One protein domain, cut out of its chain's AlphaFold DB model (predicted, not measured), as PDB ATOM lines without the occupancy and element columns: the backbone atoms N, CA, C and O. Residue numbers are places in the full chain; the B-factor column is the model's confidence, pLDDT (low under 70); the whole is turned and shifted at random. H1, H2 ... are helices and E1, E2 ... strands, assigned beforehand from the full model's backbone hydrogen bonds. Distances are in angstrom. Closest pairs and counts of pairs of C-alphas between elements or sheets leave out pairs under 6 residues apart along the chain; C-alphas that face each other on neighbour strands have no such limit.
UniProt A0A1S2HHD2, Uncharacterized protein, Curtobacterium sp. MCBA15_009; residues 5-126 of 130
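Overview. This is residues 5 to 126 of the 130 residues of an uncharacterized protein of Curtobacterium sp. MCBA15_009 (UniProt A0A1S2HHD2). Helices H1, H2 and H4 cover one face of a twisted four-stranded sheet, with H2 between H1 and H4 and the other face bare. Short H3 packs on H2 and H4; H5 only grazes the sheet. The printed part has 122 residues, in order H1 H2 H3 E1 E2 E3 H4 H5 E4; the mixed sheet runs E1 E2 E3 E4, and the class is mixed, helices and strands. It is compact, with a radius of gyration of the C-alphas of 13.4 A and spans of 34 by 30 by 25 A.

Along the chain. Find C-alpha 5 at (216.108, 212.963, 168.953), where H1, residues 5 to 16, begins. Then come H2, residues 21 to 35, 21.1 A long, H3, 40 to 43, and the strands E1, 45 to 51, E2, 55 to 61, and E3, 67 to 73, 20.6 A. H4, 92 to 104, H5, 109 to 113, and E4, 123 to 125, follow; E4 ends at (220.304, 201.737, 186.927).

Arrangement. Look first at H2, the hub. It touches H4, closest at C-alphas Cys 29 and Gly 96, 4.1 A, at a steep tilt of 51 degrees, the same way. H1 and H2 form a helical hairpin, closest at C-alphas Ile 10 and Leu 27, 6.2 A. H1, H2 and H4 lie on the same face, two layers with the sheet. E1 E2 E3 are a meander, each strand the antiparallel neighbour of the one before: N 47 and O 59 are 2.9 A apart, N 58 and O 70 3.2 A. E4 is parallel to E3, with N 69 and O 123 at 2.9 A; E3, H4 H5, E4 make a strand-helix-strand unit, parallel strands joined through helices, its crossover left-handed. In H1 and H2 every O i to N i+4 pair is within hydrogen-bond range, in H4 8 of 9, in H5 0 of 1 but 2 of 2 O i to N i+3 pairs; H3 is too short for one.

Size, cuts and confidence. The printed part has no cut. The long link is E3 to H4, where residues 77 to 84 are under pLDDT 70.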
ATOM      1  N   ARG A   5     214.792 213.433 168.519       92.88
ATOM      2  CA  ARG A   5     216.108 212.963 168.953       92.88
ATOM      3  C   ARG A   5     216.257 211.446 168.840       92.88
ATOM      4  O   ARG A   5     217.318 210.986 168.435       92.88
ATOM      5  N   HIS A   6     215.216 210.672 169.140       94.44
ATOM      6  CA  HIS A   6     215.230 209.211 168.993       94.44
ATOM      7  C   HIS A   6     215.422 208.805 167.528       94.44
ATOM      8  O   HIS A   6     216.303 208.003 167.228       94.44
ATOM      9  N   ALA A   7     214.683 209.432 166.609       94.88
ATOM     10  CA  ALA A   7     214.849 209.192 165.177       94.88
ATOM     11  C   ALA A   7     216.259 209.575 164.681       94.88
ATOM     12  O   ALA A   7     216.862 208.833 163.904       94.88
ATOM     13  N   ALA A   8     216.812 210.697 165.161       96.25
ATOM     14  CA  ALA A   8     218.173 211.119 164.825       96.25
ATOM     15  C   ALA A   8     219.238 210.121 165.315       96.25
ATOM     16  O   ALA A   8     220.129 209.769 164.548       96.25
ATOM     17  N   LEU A   9     219.117 209.617 166.549       97.50
ATOM     18  CA  LEU A   9     220.032 208.615 167.113       97.50
ATOM     19  C   LEU A   9     220.065 207.324 166.285       97.50
ATOM     20  O   LEU A   9     221.140 206.790 166.018       97.50
ATOM     21  N   ILE A  10     218.898 206.837 165.847       97.75
ATOM     22  CA  ILE A  10     218.809 205.655 164.977       97.75
ATOM     23  C   ILE A  10     219.542 205.918 163.658       97.75
ATOM     24  O   ILE A  10     220.400 205.130 163.268       97.75
ATOM     25  N   ALA A  11     219.260 207.049 163.005       97.69
ATOM     26  CA  ALA A  11     219.889 207.397 161.734       97.69
ATOM     27  C   ALA A  11     221.418 207.563 161.852       97.69
ATOM     28  O   ALA A  11     222.152 207.155 160.954       97.69
ATOM     29  N   GLU A  12     221.908 208.138 162.956       97.62
ATOM     30  CA  GLU A  12     223.341 208.278 163.248       97.62
ATOM     31  C   GLU A  12     224.030 206.908 163.369       97.62
ATOM     32  O   GLU A  12     225.083 206.694 162.764       97.62
ATOM     33  N   LEU A  13     223.425 205.963 164.096       97.62
ATOM     34  CA  LEU A  13     223.953 204.604 164.269       97.62
ATOM     35  C   LEU A  13     223.911 203.791 162.969       97.62
ATOM     36  O   LEU A  13     224.891 203.124 162.631       97.62
ATOM     37  N   GLU A  14     222.812 203.878 162.213       97.69
ATOM     38  CA  GLU A  14     222.678 203.235 160.899       97.69
ATOM     39  C   GLU A  14     223.726 203.762 159.908       97.69
ATOM     40  O   GLU A  14     224.340 202.980 159.181       97.69
ATOM     41  N   ALA A  15     223.977 205.075 159.904       97.62
ATOM     42  CA  ALA A  15     224.991 205.690 159.052       97.62
ATOM     43  C   ALA A  15     226.425 205.337 159.477       97.62
ATOM     44  O   ALA A  15     227.302 205.218 158.619       97.62
ATOM     45  N   ALA A  16     226.673 205.180 160.781       96.69
ATOM     46  CA  ALA A  16     227.977 204.776 161.298       96.69
ATOM     47  C   ALA A  16     228.327 203.326 160.926       96.69
ATOM     48  O   ALA A  16     229.496 203.037 160.676       96.69
ATOM     49  N   GLY A  17     227.334 202.427 160.878       94.69
ATOM     50  CA  GLY A  17     227.505 201.051 160.398       94.69
ATOM     51  C   GLY A  17     228.552 200.241 161.171       94.69
ATOM     52  O   GLY A  17     229.281 199.455 160.570       94.69
ATOM     53  N   SER A  18     228.675 200.470 162.483       95.50
ATOM     54  CA  SER A  18     229.679 199.801 163.319       95.50
ATOM     55  C   SER A  18     229.413 198.298 163.452       95.50
ATOM     56  O   SER A  18     228.272 197.866 163.614       95.50
ATOM     57  N   GLU A  19     230.487 197.506 163.441       95.94
ATOM     58  CA  GLU A  19     230.446 196.061 163.705       95.94
ATOM     59  C   GLU A  19     230.658 195.715 165.190       95.94
ATOM     60  O   GLU A  19     230.539 194.549 165.573       95.94
ATOM     61  N   GLU A  20     230.966 196.710 166.029       96.75
ATOM     62  CA  GLU A  20     231.149 196.523 167.471       96.75
ATOM     63  C   GLU A  20     229.835 196.124 168.158       96.75
ATOM     64  O   GLU A  20     228.737 196.452 167.702       96.75
ATOM     65  N   TRP A  21     229.947 195.417 169.284       96.12
ATOM     66  CA  TRP A  21     228.791 194.866 169.989       96.12
ATOM     67  C   TRP A  21     227.873 195.974 170.528       96.12
ATOM     68  O   TRP A  21     226.671 195.955 170.271       96.12
ATOM     69  N   GLY A  22     228.436 196.972 171.216       96.88
ATOM     70  CA  GLY A  22     227.675 198.044 171.870       96.88
ATOM     71  C   GLY A  22     226.803 198.867 170.914       96.88
ATOM     72  O   GLY A  22     225.603 198.982 171.169       96.88
ATOM     73  N   PRO A  23     227.335 199.398 169.795       98.25
ATOM     74  CA  PRO A  23     226.540 200.149 168.824       98.25
ATOM     75  C   PRO A  23     225.427 199.318 168.180       98.25
ATOM     76  O   PRO A  23     224.329 199.830 167.970       98.25
ATOM     77  N   ARG A  24     225.685 198.034 167.897       98.31
ATOM     78  CA  ARG A  24     224.683 197.123 167.325       98.31
ATOM     79  C   ARG A  24     223.551 196.835 168.307       98.31
ATOM     80  O   ARG A  24     222.384 196.928 167.934       98.31
ATOM     81  N   ALA A  25     223.890 196.559 169.567       97.00
ATOM     82  CA  ALA A  25     222.903 196.354 170.622       97.00
ATOM     83  C   ALA A  25     222.074 197.617 170.884       97.00
ATOM     84  O   ALA A  25     220.849 197.545 170.999       97.00
ATOM     85  N   LEU A  26     222.720 198.789 170.903       98.25
ATOM     86  CA  LEU A  26     222.023 200.060 171.050       98.25
ATOM     87  C   LEU A  26     221.065 200.323 169.883       98.25
ATOM     88  O   LEU A  26     219.917 200.698 170.114       98.25
ATOM     89  N   LEU A  27     221.511 200.112 168.642       98.50
ATOM     90  CA  LEU A  27     220.675 200.312 167.461       98.50
ATOM     91  C   LEU A  27     219.423 199.426 167.513       98.50
ATOM     92  O   LEU A  27     218.314 199.936 167.352       98.50
ATOM     93  N   ALA A  28     219.587 198.136 167.810       96.81
ATOM     94  CA  ALA A  28     218.469 197.207 167.947       96.81
ATOM     95  C   ALA A  28     217.507 197.617 169.074       96.81
ATOM     96  O   ALA A  28     216.290 197.598 168.892       96.81
ATOM     97  N   CYS A  29     218.040 198.065 170.216       96.00
ATOM     98  CA  CYS A  29     217.239 198.579 171.324       96.00
ATOM     99  C   CYS A  29     216.388 199.786 170.896       96.00
ATOM    100  O   CYS A  29     215.172 199.800 171.088       96.00
ATOM    101  N   LEU A  30     216.997 200.783 170.247       96.81
ATOM    102  CA  LEU A  30     216.291 201.986 169.805       96.81
ATOM    103  C   LEU A  30     215.256 201.691 168.715       96.81
ATOM    104  O   LEU A  30     214.162 202.256 168.761       96.81
ATOM    105  N   GLN A  31     215.570 200.816 167.756       95.88
ATOM    106  CA  GLN A  31     214.616 200.384 166.732       95.88
ATOM    107  C   GLN A  31     213.421 199.666 167.368       95.88
ATOM    108  O   GLN A  31     212.281 199.962 167.026       95.88
ATOM    109  N   LYS A  32     213.657 198.805 168.363       93.88
ATOM    110  CA  LYS A  32     212.589 198.117 169.093       93.88
ATOM    111  C   LYS A  32     211.709 199.069 169.903       93.88
ATOM    112  O   LYS A  32     210.491 198.928 169.872       93.88
ATOM    113  N   LEU A  33     212.290 200.070 170.568       93.44
ATOM    114  CA  LEU A  33     211.520 201.112 171.262       93.44
ATOM    115  C   LEU A  33     210.644 201.926 170.295       93.44
ATOM    116  O   LEU A  33     209.528 202.300 170.648       93.44
ATOM    117  N   ARG A  34     211.124 202.176 169.070       93.00
ATOM    118  CA  ARG A  34     210.347 202.845 168.014       93.00
ATOM    119  C   ARG A  34     209.216 201.959 167.491       93.00
ATOM    120  O   ARG A  34     208.079 202.411 167.376       93.00
ATOM    121  N   ASP A  35     209.536 200.714 167.149       90.62
ATOM    122  CA  ASP A  35     208.629 199.799 166.449       90.62
ATOM    123  C   ASP A  35     207.626 199.121 167.404       90.62
ATOM    124  O   ASP A  35     206.595 198.601 166.968       90.62
ATOM    125  N   GLY A  36     207.901 199.169 168.709       82.50
ATOM    126  CA  GLY A  36     207.104 198.554 169.759       82.50
ATOM    127  C   GLY A  36     207.374 197.056 169.930       82.50
ATOM    128  O   GLY A  36     208.221 196.435 169.278       82.50
ATOM    129  N   GLY A  37     206.633 196.440 170.845       77.75
ATOM    130  CA  GLY A  37     206.838 195.052 171.235       77.75
ATOM    131  C   GLY A  37     205.661 194.495 172.034       77.75
ATOM    132  O   GLY A  37     204.572 195.067 172.003       77.75
ATOM    133  N   PRO A  38     205.847 193.362 172.734       76.00
ATOM    134  CA  PRO A  38     204.859 192.842 173.680       76.00
ATOM    135  C   PRO A  38     204.620 193.773 174.880       76.00
ATOM    136  O   PRO A  38     203.644 193.583 175.603       76.00
ATOM    137  N   THR A  39     205.509 194.742 175.099       77.81
ATOM    138  CA  THR A  39     205.458 195.701 176.203       77.81
ATOM    139  C   THR A  39     205.026 197.088 175.723       77.81
ATOM    140  O   THR A  39     204.872 197.350 174.529       77.81
ATOM    141  N   GLU A  40     204.880 198.019 176.660       76.00
ATOM    142  CA  GLU A  40     204.554 199.418 176.367       76.00
ATOM    143  C   GLU A  40     205.797 200.228 175.954       76.00
ATOM    144  O   GLU A  40     205.832 201.449 176.110       76.00
ATOM    145  N   ALA A  41     206.820 199.566 175.403       72.25
ATOM    146  CA  ALA A  41     208.018 200.178 174.831       72.25
ATOM    147  C   ALA A  41     207.704 201.387 173.924       72.25
ATOM    148  O   ALA A  41     208.411 202.389 173.966       72.25
ATOM    149  N   ALA A  42     206.595 201.347 173.178       72.56
ATOM    150  CA  ALA A  42     206.154 202.438 172.302       72.56
ATOM    151  C   ALA A  42     205.701 203.721 173.040       72.56
ATOM    152  O   ALA A  42     205.527 204.769 172.415       72.56
ATOM    153  N   LEU A  43     205.467 203.656 174.355       82.69
ATOM    154  CA  LEU A  43     205.131 204.810 175.196       82.69
ATOM    155  C   LEU A  43     206.366 205.488 175.802       82.69
ATOM    156  O   LEU A  43     206.238 206.549 176.419       82.69
ATOM    157  N   VAL A  44     207.544 204.888 175.643       88.25
ATOM    158  CA  VAL A  44     208.808 205.413 176.157       88.25
ATOM    159  C   VAL A  44     209.280 206.578 175.293       88.25
ATOM    160  O   VAL A  44     209.247 206.523 174.064       88.25
ATOM    161  N   VAL A  45     209.768 207.637 175.937       92.19
ATOM    162  CA  VAL A  45     210.400 208.764 175.242       92.19
ATOM    163  C   VAL A  45     211.906 208.702 175.458       92.19
ATOM    164  O   VAL A  45     212.374 208.911 176.575       92.19
ATOM    165  N   VAL A  46     212.666 208.448 174.391       95.19
ATOM    166  CA  VAL A  46     214.136 208.482 174.418       95.19
ATOM    167  C   VAL A  46     214.639 209.923 174.271       95.19
ATOM    168  O   VAL A  46     214.240 210.645 173.347       95.19
ATOM    169  N   HIS A  47     215.534 210.327 175.176       95.44
ATOM    170  CA  HIS A  47     216.152 211.659 175.221       95.44
ATOM    171  C   HIS A  47     217.588 211.664 174.734       95.44
ATOM    172  O   HIS A  47     217.987 212.600 174.050       95.44
ATOM    173  N   ASP A  48     218.363 210.643 175.082       96.69
ATOM    174  CA  ASP A  48     219.732 210.497 174.604       96.69
ATOM    175  C   ASP A  48     220.184 209.042 174.689       96.69
ATOM    176  O   ASP A  48     219.633 208.261 175.470       96.69
ATOM    177  N   ALA A  49     221.174 208.673 173.885       97.75
ATOM    178  CA  ALA A  49     221.768 207.348 173.936       97.75
ATOM    179  C   ALA A  49     223.160 207.335 173.306       97.75
ATOM    180  O   ALA A  49     223.438 208.081 172.369       97.75
ATOM    181  N   TRP A  50     224.033 206.470 173.812       97.69
ATOM    182  CA  TRP A  50     225.377 206.277 173.271       97.69
ATOM    183  C   TRP A  50     225.947 204.925 173.691       97.69
ATOM    184  O   TRP A  50     225.444 204.276 174.610       97.69
ATOM    185  N   SER A  51     227.018 204.498 173.027       97.50
ATOM    186  CA  SER A  51     227.658 203.206 173.266       97.50
ATOM    187  C   SER A  51     229.182 203.300 173.290       97.50
ATOM    188  O   SER A  51     229.779 204.219 172.729       97.50
ATOM    189  N   THR A  52     229.804 202.322 173.939       96.06
ATOM    190  CA  THR A  52     231.215 201.946 173.770       96.06
ATOM    191  C   THR A  52     231.284 200.644 172.959       96.06
ATOM    192  O   THR A  52     230.268 200.224 172.406       96.06
ATOM    193  N   SER A  53     232.444 199.983 172.888       95.50
ATOM    194  CA  SER A  53     232.594 198.721 172.150       95.50
ATOM    195  C   SER A  53     231.709 197.586 172.676       95.50
ATOM    196  O   SER A  53     231.245 196.763 171.889       95.50
ATOM    197  N   ASP A  54     231.450 197.548 173.987       94.06
ATOM    198  CA  ASP A  54     230.813 196.412 174.675       94.06
ATOM    199  C   ASP A  54     229.664 196.824 175.615       94.06
ATOM    200  O   ASP A  54     229.150 195.997 176.365       94.06
ATOM    201  N   GLU A  55     229.254 198.093 175.595       94.81
ATOM    202  CA  GLU A  55     228.236 198.645 176.493       94.81
ATOM    203  C   GLU A  55     227.429 199.745 175.800       94.81
ATOM    204  O   GLU A  55     227.945 200.453 174.934       94.81
ATOM    205  N   PHE A  56     226.178 199.943 176.211       96.94
ATOM    206  CA  PHE A  56     225.384 201.099 175.816       96.94
ATOM    207  C   PHE A  56     224.613 201.726 176.974       96.94
ATOM    208  O   PHE A  56     224.443 201.145 178.049       96.94
ATOM    209  N   ARG A  57     224.155 202.955 176.728       97.62
ATOM    210  CA  ARG A  57     223.353 203.763 177.643       97.62
ATOM    211  C   ARG A  57     222.157 204.360 176.930       97.62
ATOM    212  O   ARG A  57     222.272 204.761 175.774       97.62
ATOM    213  N   VAL A  58     221.043 204.463 177.649       97.31
ATOM    214  CA  VAL A  58     219.827 205.143 177.184       97.31
ATOM    215  C   VAL A  58     219.277 206.000 178.315       97.31
ATOM    216  O   VAL A  58     219.099 205.509 179.428       97.31
ATOM    217  N   VAL A  59     218.978 207.264 178.025       96.88
ATOM    218  CA  VAL A  59     218.232 208.169 178.905       96.88
ATOM    219  C   VAL A  59     216.807 208.274 178.386       96.88
ATOM    220  O   VAL A  59     216.591 208.648 177.230       96.88
ATOM    221  N   TYR A  60     215.829 207.957 179.230       94.94
ATOM    222  CA  TYR A  60     214.436 207.846 178.814       94.94
ATOM    223  C   TYR A  60     213.444 208.292 179.891       94.94
ATOM    224  O   TYR A  60     213.736 208.257 181.088       94.94
ATOM    225  N   ASP A  61     212.252 208.692 179.444       92.25
ATOM    226  CA  ASP A  61     211.073 208.836 180.297       92.25
ATOM    227  C   ASP A  61     210.178 207.604 180.122       92.25
ATOM    228  O   ASP A  61     209.772 207.267 179.005       92.25
ATOM    229  N   SER A  62     209.850 206.947 181.236       83.31
ATOM    230  CA  SER A  62     208.797 205.930 181.295       83.31
ATOM    231  C   SER A  62     207.446 206.607 181.556       83.31
ATOM    232  O   SER A  62     207.386 207.530 182.373       83.31
ATOM    233  N   PRO A  63     206.331 206.136 180.966       81.06
ATOM    234  CA  PRO A  63     205.003 206.696 181.242       81.06
ATOM    235  C   PRO A  63     204.551 206.549 182.708       81.06
ATOM    236  O   PRO A  63     203.558 207.163 183.102       81.06
ATOM    237  N   TRP A  64     205.260 205.763 183.528       80.69
ATOM    238  CA  TRP A  64     204.911 205.495 184.930       80.69
ATOM    239  C   TRP A  64     205.987 205.906 185.936       80.69
ATOM    240  O   TRP A  64     205.875 205.564 187.114       80.69
ATOM    241  N   GLY A  65     207.041 206.593 185.496       82.06
ATOM    242  CA  GLY A  65     208.211 206.836 186.330       82.06
ATOM    243  C   GLY A  65     208.929 208.149 186.031       82.06
ATOM    244  O   GLY A  65     208.533 208.896 185.137       82.06
ATOM    245  N   PRO A  66     209.978 208.454 186.810       87.94
ATOM    246  CA  PRO A  66     210.844 209.588 186.532       87.94
ATOM    247  C   PRO A  66     211.678 209.349 185.267       87.94
ATOM    248  O   PRO A  66     211.796 208.222 184.779       87.94
ATOM    249  N   ARG A  67     212.318 210.419 184.788       93.88
ATOM    250  CA  ARG A  67     213.431 210.301 183.846       93.88
ATOM    251  C   ARG A  67     214.564 209.515 184.487       93.88
ATOM    252  O   ARG A  67     214.978 209.853 185.598       93.88
ATOM    253  N   VAL A  68     215.092 208.529 183.776       95.19
ATOM    254  CA  VAL A  68     216.212 207.707 184.244       95.19
ATOM    255  C   VAL A  68     217.181 207.393 183.114       95.19
ATOM    256  O   VAL A  68     216.841 207.486 181.934       95.19
ATOM    257  N   GLY A  69     218.397 207.017 183.492       95.94
ATOM    258  CA  GLY A  69     219.373 206.397 182.612       95.94
ATOM    259  C   GLY A  69     219.508 204.902 182.905       95.94
ATOM    260  O   GLY A  69     219.468 204.484 184.061       95.94
ATOM    261  N   ILE A  70     219.696 204.087 181.872       94.12
ATOM    262  CA  ILE A  70     220.096 202.681 182.007       94.12
ATOM    263  C   ILE A  70     221.488 202.478 181.409       94.12
ATOM    264  O   ILE A  70     221.811 203.087 180.388       94.12
ATOM    265  N   ILE A  71     222.292 201.617 182.035       94.19
ATOM    266  CA  ILE A  71     223.584 201.143 181.522       94.19
ATOM    267  C   ILE A  71     223.529 199.619 181.351       94.19
ATOM    268  O   ILE A  71     223.083 198.898 182.252       94.19
ATOM    269  N   ARG A  72     223.969 199.122 180.191       92.38
ATOM    270  CA  ARG A  72     224.012 197.691 179.869       92.38
ATOM    271  C   ARG A  72     225.297 197.334 179.151       92.38
ATOM    272  O   ARG A  72     225.578 197.899 178.096       92.38
ATOM    273  N   ASP A  73     226.022 196.368 179.692       90.69
ATOM    274  CA  ASP A  73     227.166 195.753 179.028       90.69
ATOM    275  C   ASP A  73     226.815 194.357 178.496       90.69
ATOM    276  O   ASP A  73     225.806 193.755 178.875       90.69
ATOM    277  N   ARG A  74     227.671 193.824 177.624       87.50
ATOM    278  CA  ARG A  74     227.511 192.492 177.022       87.50
ATOM    279  C   ARG A  74     227.508 191.319 178.005       87.50
ATOM    280  O   ARG A  74     227.214 190.200 177.595       87.50
ATOM    281  N   TRP A  75     227.914 191.533 179.254       83.81
ATOM    282  CA  TRP A  75     227.964 190.504 180.296       83.81
ATOM    283  C   TRP A  75     226.791 190.619 181.267       83.81
ATOM    284  O   TRP A  75     226.627 189.763 182.139       83.81
ATOM    285  N   THR A  76     225.973 191.661 181.123       80.06
ATOM    286  CA  THR A  76     224.819 191.891 181.971       80.06
ATOM    287  C   THR A  76     223.805 190.788 181.716       80.06
ATOM    288  O   THR A  76     223.209 190.706 180.646       80.06
ATOM    289  N   THR A  77     223.582 189.930 182.707       68.75
ATOM    290  CA  THR A  77     222.493 188.955 182.640       68.75
ATOM    291  C   THR A  77     221.171 189.709 182.688       68.75
ATOM    292  O   THR A  77     220.885 190.406 183.665       68.75
ATOM    293  N   ILE A  78     220.365 189.593 181.635       65.69
ATOM    294  CA  ILE A  78     219.044 190.210 181.612       65.69
ATOM    295  C   ILE A  78     218.154 189.400 182.556       65.69
ATOM    296  O   ILE A  78     217.958 188.195 182.404       65.69
ATOM    297  N   ASP A  79     217.707 190.070 183.614       57.81
ATOM    298  CA  ASP A  79     216.983 189.482 184.732       57.81
ATOM    299  C   ASP A  79     215.622 188.956 184.216       57.81
ATOM    300  O   ASP A  79     214.651 189.701 184.154       57.81
ATOM    301  N   ARG A  80     215.569 187.651 183.893       51.56
ATOM    302  CA  ARG A  80     214.388 186.748 183.873       51.56
ATOM    303  C   ARG A  80     213.755 186.311 182.549       51.56
ATOM    304  O   ARG A  80     212.905 185.423 182.625       51.56
ATOM    305  N   THR A  81     214.189 186.760 181.378       54.22
ATOM    306  CA  THR A  81     213.686 186.194 180.110       54.22
ATOM    307  C   THR A  81     214.747 186.208 179.020       54.22
ATOM    308  O   THR A  81     215.197 187.264 178.611       54.22
ATOM    309  N   ASP A  82     215.107 185.021 178.533       61.72
ATOM    310  CA  ASP A  82     215.735 184.819 177.223       61.72
ATOM    311  C   ASP A  82     214.607 184.659 176.185       61.72
ATOM    312  O   ASP A  82     214.397 183.585 175.619       61.72
ATOM    313  N   ALA A  83     213.768 185.684 176.022       62.81
ATOM    314  CA  ALA A  83     212.630 185.635 175.103       62.81
ATOM    315  C   ALA A  83     213.070 185.678 173.628       62.81
ATOM    316  O   ALA A  83     212.395 185.112 172.763       62.81
ATOM    317  N   TYR A  84     214.194 186.331 173.351       67.00
ATOM    318  CA  TYR A  84     214.770 186.539 172.031       67.00
ATOM    319  C   TYR A  84     216.034 185.712 171.789       67.00
ATOM    320  O   TYR A  84     216.353 185.485 170.630       67.00
ATOM    321  N   THR A  85     216.729 185.237 172.827       74.94
ATOM    322  CA  THR A  85     217.970 184.457 172.687       74.94
ATOM    323  C   THR A  85     217.703 183.121 171.987       74.94
ATOM    324  O   THR A  85     217.063 182.226 172.542       74.94
ATOM    325  N   THR A  86     218.204 182.959 170.759       71.75
ATOM    326  CA  THR A  86     218.026 181.719 169.978       71.75
ATOM    327  C   THR A  86     219.210 180.742 170.045       71.75
ATOM    328  O   THR A  86     219.096 179.619 169.547       71.75
ATOM    329  N   GLY A  87     220.330 181.137 170.665       70.88
ATOM    330  CA  GLY A  87     221.548 180.331 170.825       70.88
ATOM    331  C   GLY A  87     222.031 180.222 172.274       70.88
ATOM    332  O   GLY A  87     221.290 180.512 173.205       70.88
ATOM    333  N   ASP A  88     223.285 179.797 172.462       74.62
ATOM    334  CA  ASP A  88     223.907 179.699 173.796       74.62
ATOM    335  C   ASP A  88     224.219 181.082 174.400       74.62
ATOM    336  O   ASP A  88     224.278 181.237 175.619       74.62
ATOM    337  N   GLU A  89     224.424 182.084 173.540       78.50
ATOM    338  CA  GLU A  89     224.655 183.484 173.896       78.50
ATOM    339  C   GLU A  89     223.806 184.379 172.985       78.50
ATOM    340  O   GLU A  89     223.681 184.109 171.787       78.50
ATOM    341  N   ALA A  90     223.246 185.455 173.542       84.06
ATOM    342  CA  ALA A  90     222.483 186.434 172.777       84.06
ATOM    343  C   ALA A  90     223.394 187.226 171.827       84.06
ATOM    344  O   ALA A  90     224.452 187.740 172.209       84.06
ATOM    345  N   THR A  91     222.951 187.381 170.583       91.94
ATOM    346  CA  THR A  91     223.512 188.374 169.658       91.94
ATOM    347  C   THR A  91     223.293 189.797 170.197       91.94
ATOM    348  O   THR A  91     222.388 190.011 171.010       91.94
ATOM    349  N   PRO A  92     224.078 190.805 169.752       94.69
ATOM    350  CA  PRO A  92     223.828 192.196 170.131       94.69
ATOM    351  C   PRO A  92     222.377 192.619 169.867       94.69
ATOM    352  O   PRO A  92     221.774 193.309 170.682       94.69
ATOM    353  N   GLU A  93     221.801 192.179 168.747       95.00
ATOM    354  CA  GLU A  93     220.434 192.513 168.359       95.00
ATOM    355  C   GLU A  93     219.386 191.895 169.292       95.00
ATOM    356  O   GLU A  93     218.499 192.606 169.765       95.00
ATOM    357  N   GLU A  94     219.502 190.599 169.600       91.81
ATOM    358  CA  GLU A  94     218.616 189.925 170.561       91.81
ATOM    359  C   GLU A  94     218.703 190.595 171.937       91.81
ATOM    360  O   GLU A  94     217.673 190.921 172.526       91.81
ATOM    361  N   PHE A  95     219.917 190.901 172.401       92.12
ATOM    362  CA  PHE A  95     220.134 191.613 173.659       92.12
ATOM    363  C   PHE A  95     219.487 193.007 173.654       92.12
ATOM    364  O   PHE A  95     218.830 193.403 174.616       92.12
ATOM    365  N   GLY A  96     219.644 193.766 172.567       94.06
ATOM    366  CA  GLY A  96     219.028 195.084 172.423       94.06
ATOM    367  C   GLY A  96     217.500 195.023 172.488       94.06
ATOM    368  O   GLY A  96     216.880 195.852 173.159       94.06
ATOM    369  N   HIS A  97     216.893 194.021 171.844       92.50
ATOM    370  CA  HIS A  97     215.449 193.790 171.908       92.50
ATOM    371  C   HIS A  97     214.978 193.439 173.323       92.50
ATOM    372  O   HIS A  97     213.981 193.999 173.781       92.50
ATOM    373  N   GLU A  98     215.704 192.566 174.025       90.31
ATOM    374  CA  GLU A  98     215.414 192.211 175.419       90.31
ATOM    375  C   GLU A  98     215.428 193.440 176.332       90.31
ATOM    376  O   GLU A  98     214.490 193.673 177.095       90.31
ATOM    377  N   VAL A  99     216.470 194.272 176.230       91.38
ATOM    378  CA  VAL A  99     216.571 195.494 177.037       91.38
ATOM    379  C   VAL A  99     215.431 196.460 176.715       91.38
ATOM    380  O   VAL A  99     214.840 197.039 177.630       91.38
ATOM    381  N   ALA A 100     215.094 196.636 175.437       92.81
ATOM    382  CA  ALA A 100     214.005 197.522 175.039       92.81
ATOM    383  C   ALA A 100     212.668 197.100 175.658       92.81
ATOM    384  O   ALA A 100     211.975 197.945 176.217       92.81
ATOM    385  N   ASP A 101     212.324 195.813 175.604       89.25
ATOM    386  CA  ASP A 101     211.051 195.331 176.132       89.25
ATOM    387  C   ASP A 101     211.049 195.232 177.660       89.25
ATOM    388  O   ASP A 101     210.229 195.866 178.317       89.25
ATOM    389  N   TYR A 102     211.981 194.478 178.239       86.88
ATOM    390  CA  TYR A 102     211.883 194.033 179.634       86.88
ATOM    391  C   TYR A 102     212.680 194.877 180.618       86.88
ATOM    392  O   TYR A 102     212.627 194.661 181.827       86.88
ATOM    393  N   ASN A 103     213.487 195.819 180.136       88.81
ATOM    394  CA  ASN A 103     214.184 196.749 181.017       88.81
ATOM    395  C   ASN A 103     213.634 198.165 180.871       88.81
ATOM    396  O   ASN A 103     213.394 198.830 181.873       88.81
ATOM    397  N   ILE A 104     213.400 198.619 179.643       91.56
ATOM    398  CA  ILE A 104     212.956 199.989 179.378       91.56
ATOM    399  C   ILE A 104     211.428 200.068 179.231       91.56
ATOM    400  O   ILE A 104     210.809 200.983 179.779       91.56
ATOM    401  N   GLY A 105     210.822 199.123 178.506       88.94
ATOM    402  CA  GLY A 105     209.385 199.080 178.210       88.94
ATOM    403  C   GLY A 105     208.499 198.656 179.384       88.94
ATOM    404  O   GLY A 105     207.289 198.890 179.356       88.94
ATOM    405  N   GLU A 106     209.085 198.087 180.437       87.06
ATOM    406  CA  GLU A 106     208.394 197.751 181.682       87.06
ATOM    407  C   GLU A 106     208.541 198.849 182.755       87.06
ATOM    408  O   GLU A 106     209.518 199.605 182.771       87.06
ATOM    409  N   PRO A 107     207.587 198.965 183.699       84.94
ATOM    410  CA  PRO A 107     207.746 199.841 184.854       84.94
ATOM    411  C   PRO A 107     209.005 199.499 185.668       84.94
ATOM    412  O   PRO A 107     209.249 198.336 185.977       84.94
ATOM    413  N   LEU A 108     209.733 200.522 186.137       83.75
ATOM    414  CA  LEU A 108     210.967 200.364 186.931       83.75
ATOM    415  C   LEU A 108     210.810 199.485 188.184       83.75
ATOM    416  O   LEU A 108     211.785 198.914 188.669       83.75
ATOM    417  N   GLY A 109     209.605 199.385 188.751       85.44
ATOM    418  CA  GLY A 109     209.341 198.547 189.920       85.44
ATOM    419  C   GLY A 109     210.330 198.822 191.059       85.44
ATOM    420  O   GLY A 109     210.527 199.969 191.444       85.44
ATOM    421  N   ARG A 110     210.990 197.769 191.565       83.19
ATOM    422  CA  ARG A 110     211.969 197.859 192.670       83.19
ATOM    423  C   ARG A 110     213.203 198.712 192.361       83.19
ATOM    424  O   ARG A 110     213.874 199.141 193.293       83.19
ATOM    425  N   TYR A 111     213.526 198.939 191.085       84.88
ATOM    426  CA  TYR A 111     214.714 199.709 190.709       84.88
ATOM    427  C   TYR A 111     214.587 201.186 191.080       84.88
ATOM    428  O   TYR A 111     215.603 201.832 191.318       84.88
ATOM    429  N   VAL A 112     213.357 201.710 191.196       86.88
ATOM    430  CA  VAL A 112     213.114 203.115 191.559       86.88
ATOM    431  C   VAL A 112     213.710 203.483 192.923       86.88
ATOM    432  O   VAL A 112     214.146 204.614 193.115       86.88
ATOM    433  N   ASP A 113     213.777 202.521 193.844       87.44
ATOM    434  CA  ASP A 113     214.245 202.735 195.216       87.44
ATOM    435  C   ASP A 113     215.771 202.621 195.358       87.44
ATOM    436  O   ASP A 113     216.312 202.901 196.428       87.44
ATOM    437  N   ILE A 114     216.471 202.190 194.303       87.69
ATOM    438  CA  ILE A 114     217.914 201.909 194.336       87.69
ATOM    439  C   ILE A 114     218.697 202.624 193.233       87.69
ATOM    440  O   ILE A 114     219.837 202.257 192.987       87.69
ATOM    441  N   LEU A 115     218.110 203.620 192.567       91.56
ATOM    442  CA  LEU A 115     218.784 204.378 191.512       91.56
ATOM    443  C   LEU A 115     220.093 205.008 192.019       91.56
ATOM    444  O   LEU A 115     220.130 205.622 193.086       91.56
ATOM    445  N   ASP A 116     221.149 204.900 191.217       92.56
ATOM    446  CA  ASP A 116     222.420 205.584 191.436       92.56
ATOM    447  C   ASP A 116     222.317 207.007 190.877       92.56
ATOM    448  O   ASP A 116     222.273 207.209 189.663       92.56
ATOM    449  N   ILE A 117     222.164 207.992 191.760       94.56
ATOM    450  CA  ILE A 117     221.904 209.378 191.365       94.56
ATOM    451  C   ILE A 117     223.221 210.067 191.006       94.56
ATOM    452  O   ILE A 117     224.113 210.188 191.848       94.56
ATOM    453  N   ASP A 118     223.326 210.562 189.772       92.69
ATOM    454  CA  ASP A 118     224.496 211.316 189.330       92.69
ATOM    455  C   ASP A 118     224.518 212.767 189.853       92.69
ATOM    456  O   ASP A 118     223.620 213.234 190.560       92.69
ATOM    457  N   ALA A 119     225.584 213.501 189.518       94.62
ATOM    458  CA  ALA A 119     225.784 214.878 189.970       94.62
ATOM    459  C   ALA A 119     224.710 215.863 189.465       94.62
ATOM    460  O   ALA A 119     224.502 216.900 190.099       94.62
ATOM    461  N   ASP A 120     224.031 215.536 188.364       91.81
ATOM    462  CA  ASP A 120     222.963 216.339 187.767       91.81
ATOM    463  C   ASP A 120     221.568 215.912 188.269       91.81
ATOM    464  O   ASP A 120     220.555 216.524 187.923       91.81
ATOM    465  N   GLY A 121     221.505 214.899 189.142       92.38
ATOM    466  CA  GLY A 121     220.278 214.396 189.749       92.38
ATOM    467  C   GLY A 121     219.545 213.345 188.912       92.38
ATOM    468  O   GLY A 121     218.418 212.988 189.262       92.38
ATOM    469  N   LEU A 122     220.145 212.848 187.825       94.94
ATOM    470  CA  LEU A 122     219.579 211.767 187.023       94.94
ATOM    471  C   LEU A 122     219.870 210.424 187.698       94.94
ATOM    472  O   LEU A 122     221.007 210.115 188.050       94.94
ATOM    473  N   GLY A 123     218.826 209.615 187.880       94.44
ATOM    474  CA  GLY A 123     218.970 208.275 188.433       94.44
ATOM    475  C   GLY A 123     219.381 207.263 187.374       94.44
ATOM    476  O   GLY A 123     218.710 207.135 186.348       94.44
ATOM    477  N   TRP A 124     220.447 206.522 187.653       94.25
ATOM    478  CA  TRP A 124     220.978 205.467 186.803       94.25
ATOM    479  C   TRP A 124     220.711 204.089 187.387       94.25
ATOM    480  O   TRP A 124     220.784 203.879 188.598       94.25
ATOM    481  N   TRP A 125     220.440 203.124 186.519       90.75
ATOM    482  CA  TRP A 125     220.304 201.737 186.927       90.75
ATOM    483  C   TRP A 125     220.908 200.776 185.916       90.75
ATOM    484  O   TRP A 125     221.258 201.134 184.790       90.75
ATOM    485  N   GLY A 126     221.031 199.527 186.348       83.06
ATOM    486  CA  GLY A 126     221.467 198.445 185.492       83.06
ATOM    487  C   GLY A 126     222.921 198.007 185.660       83.06
ATOM    488  O   GLY A 126     223.191 196.829 185.461       83.06
TER     489      GLY A 126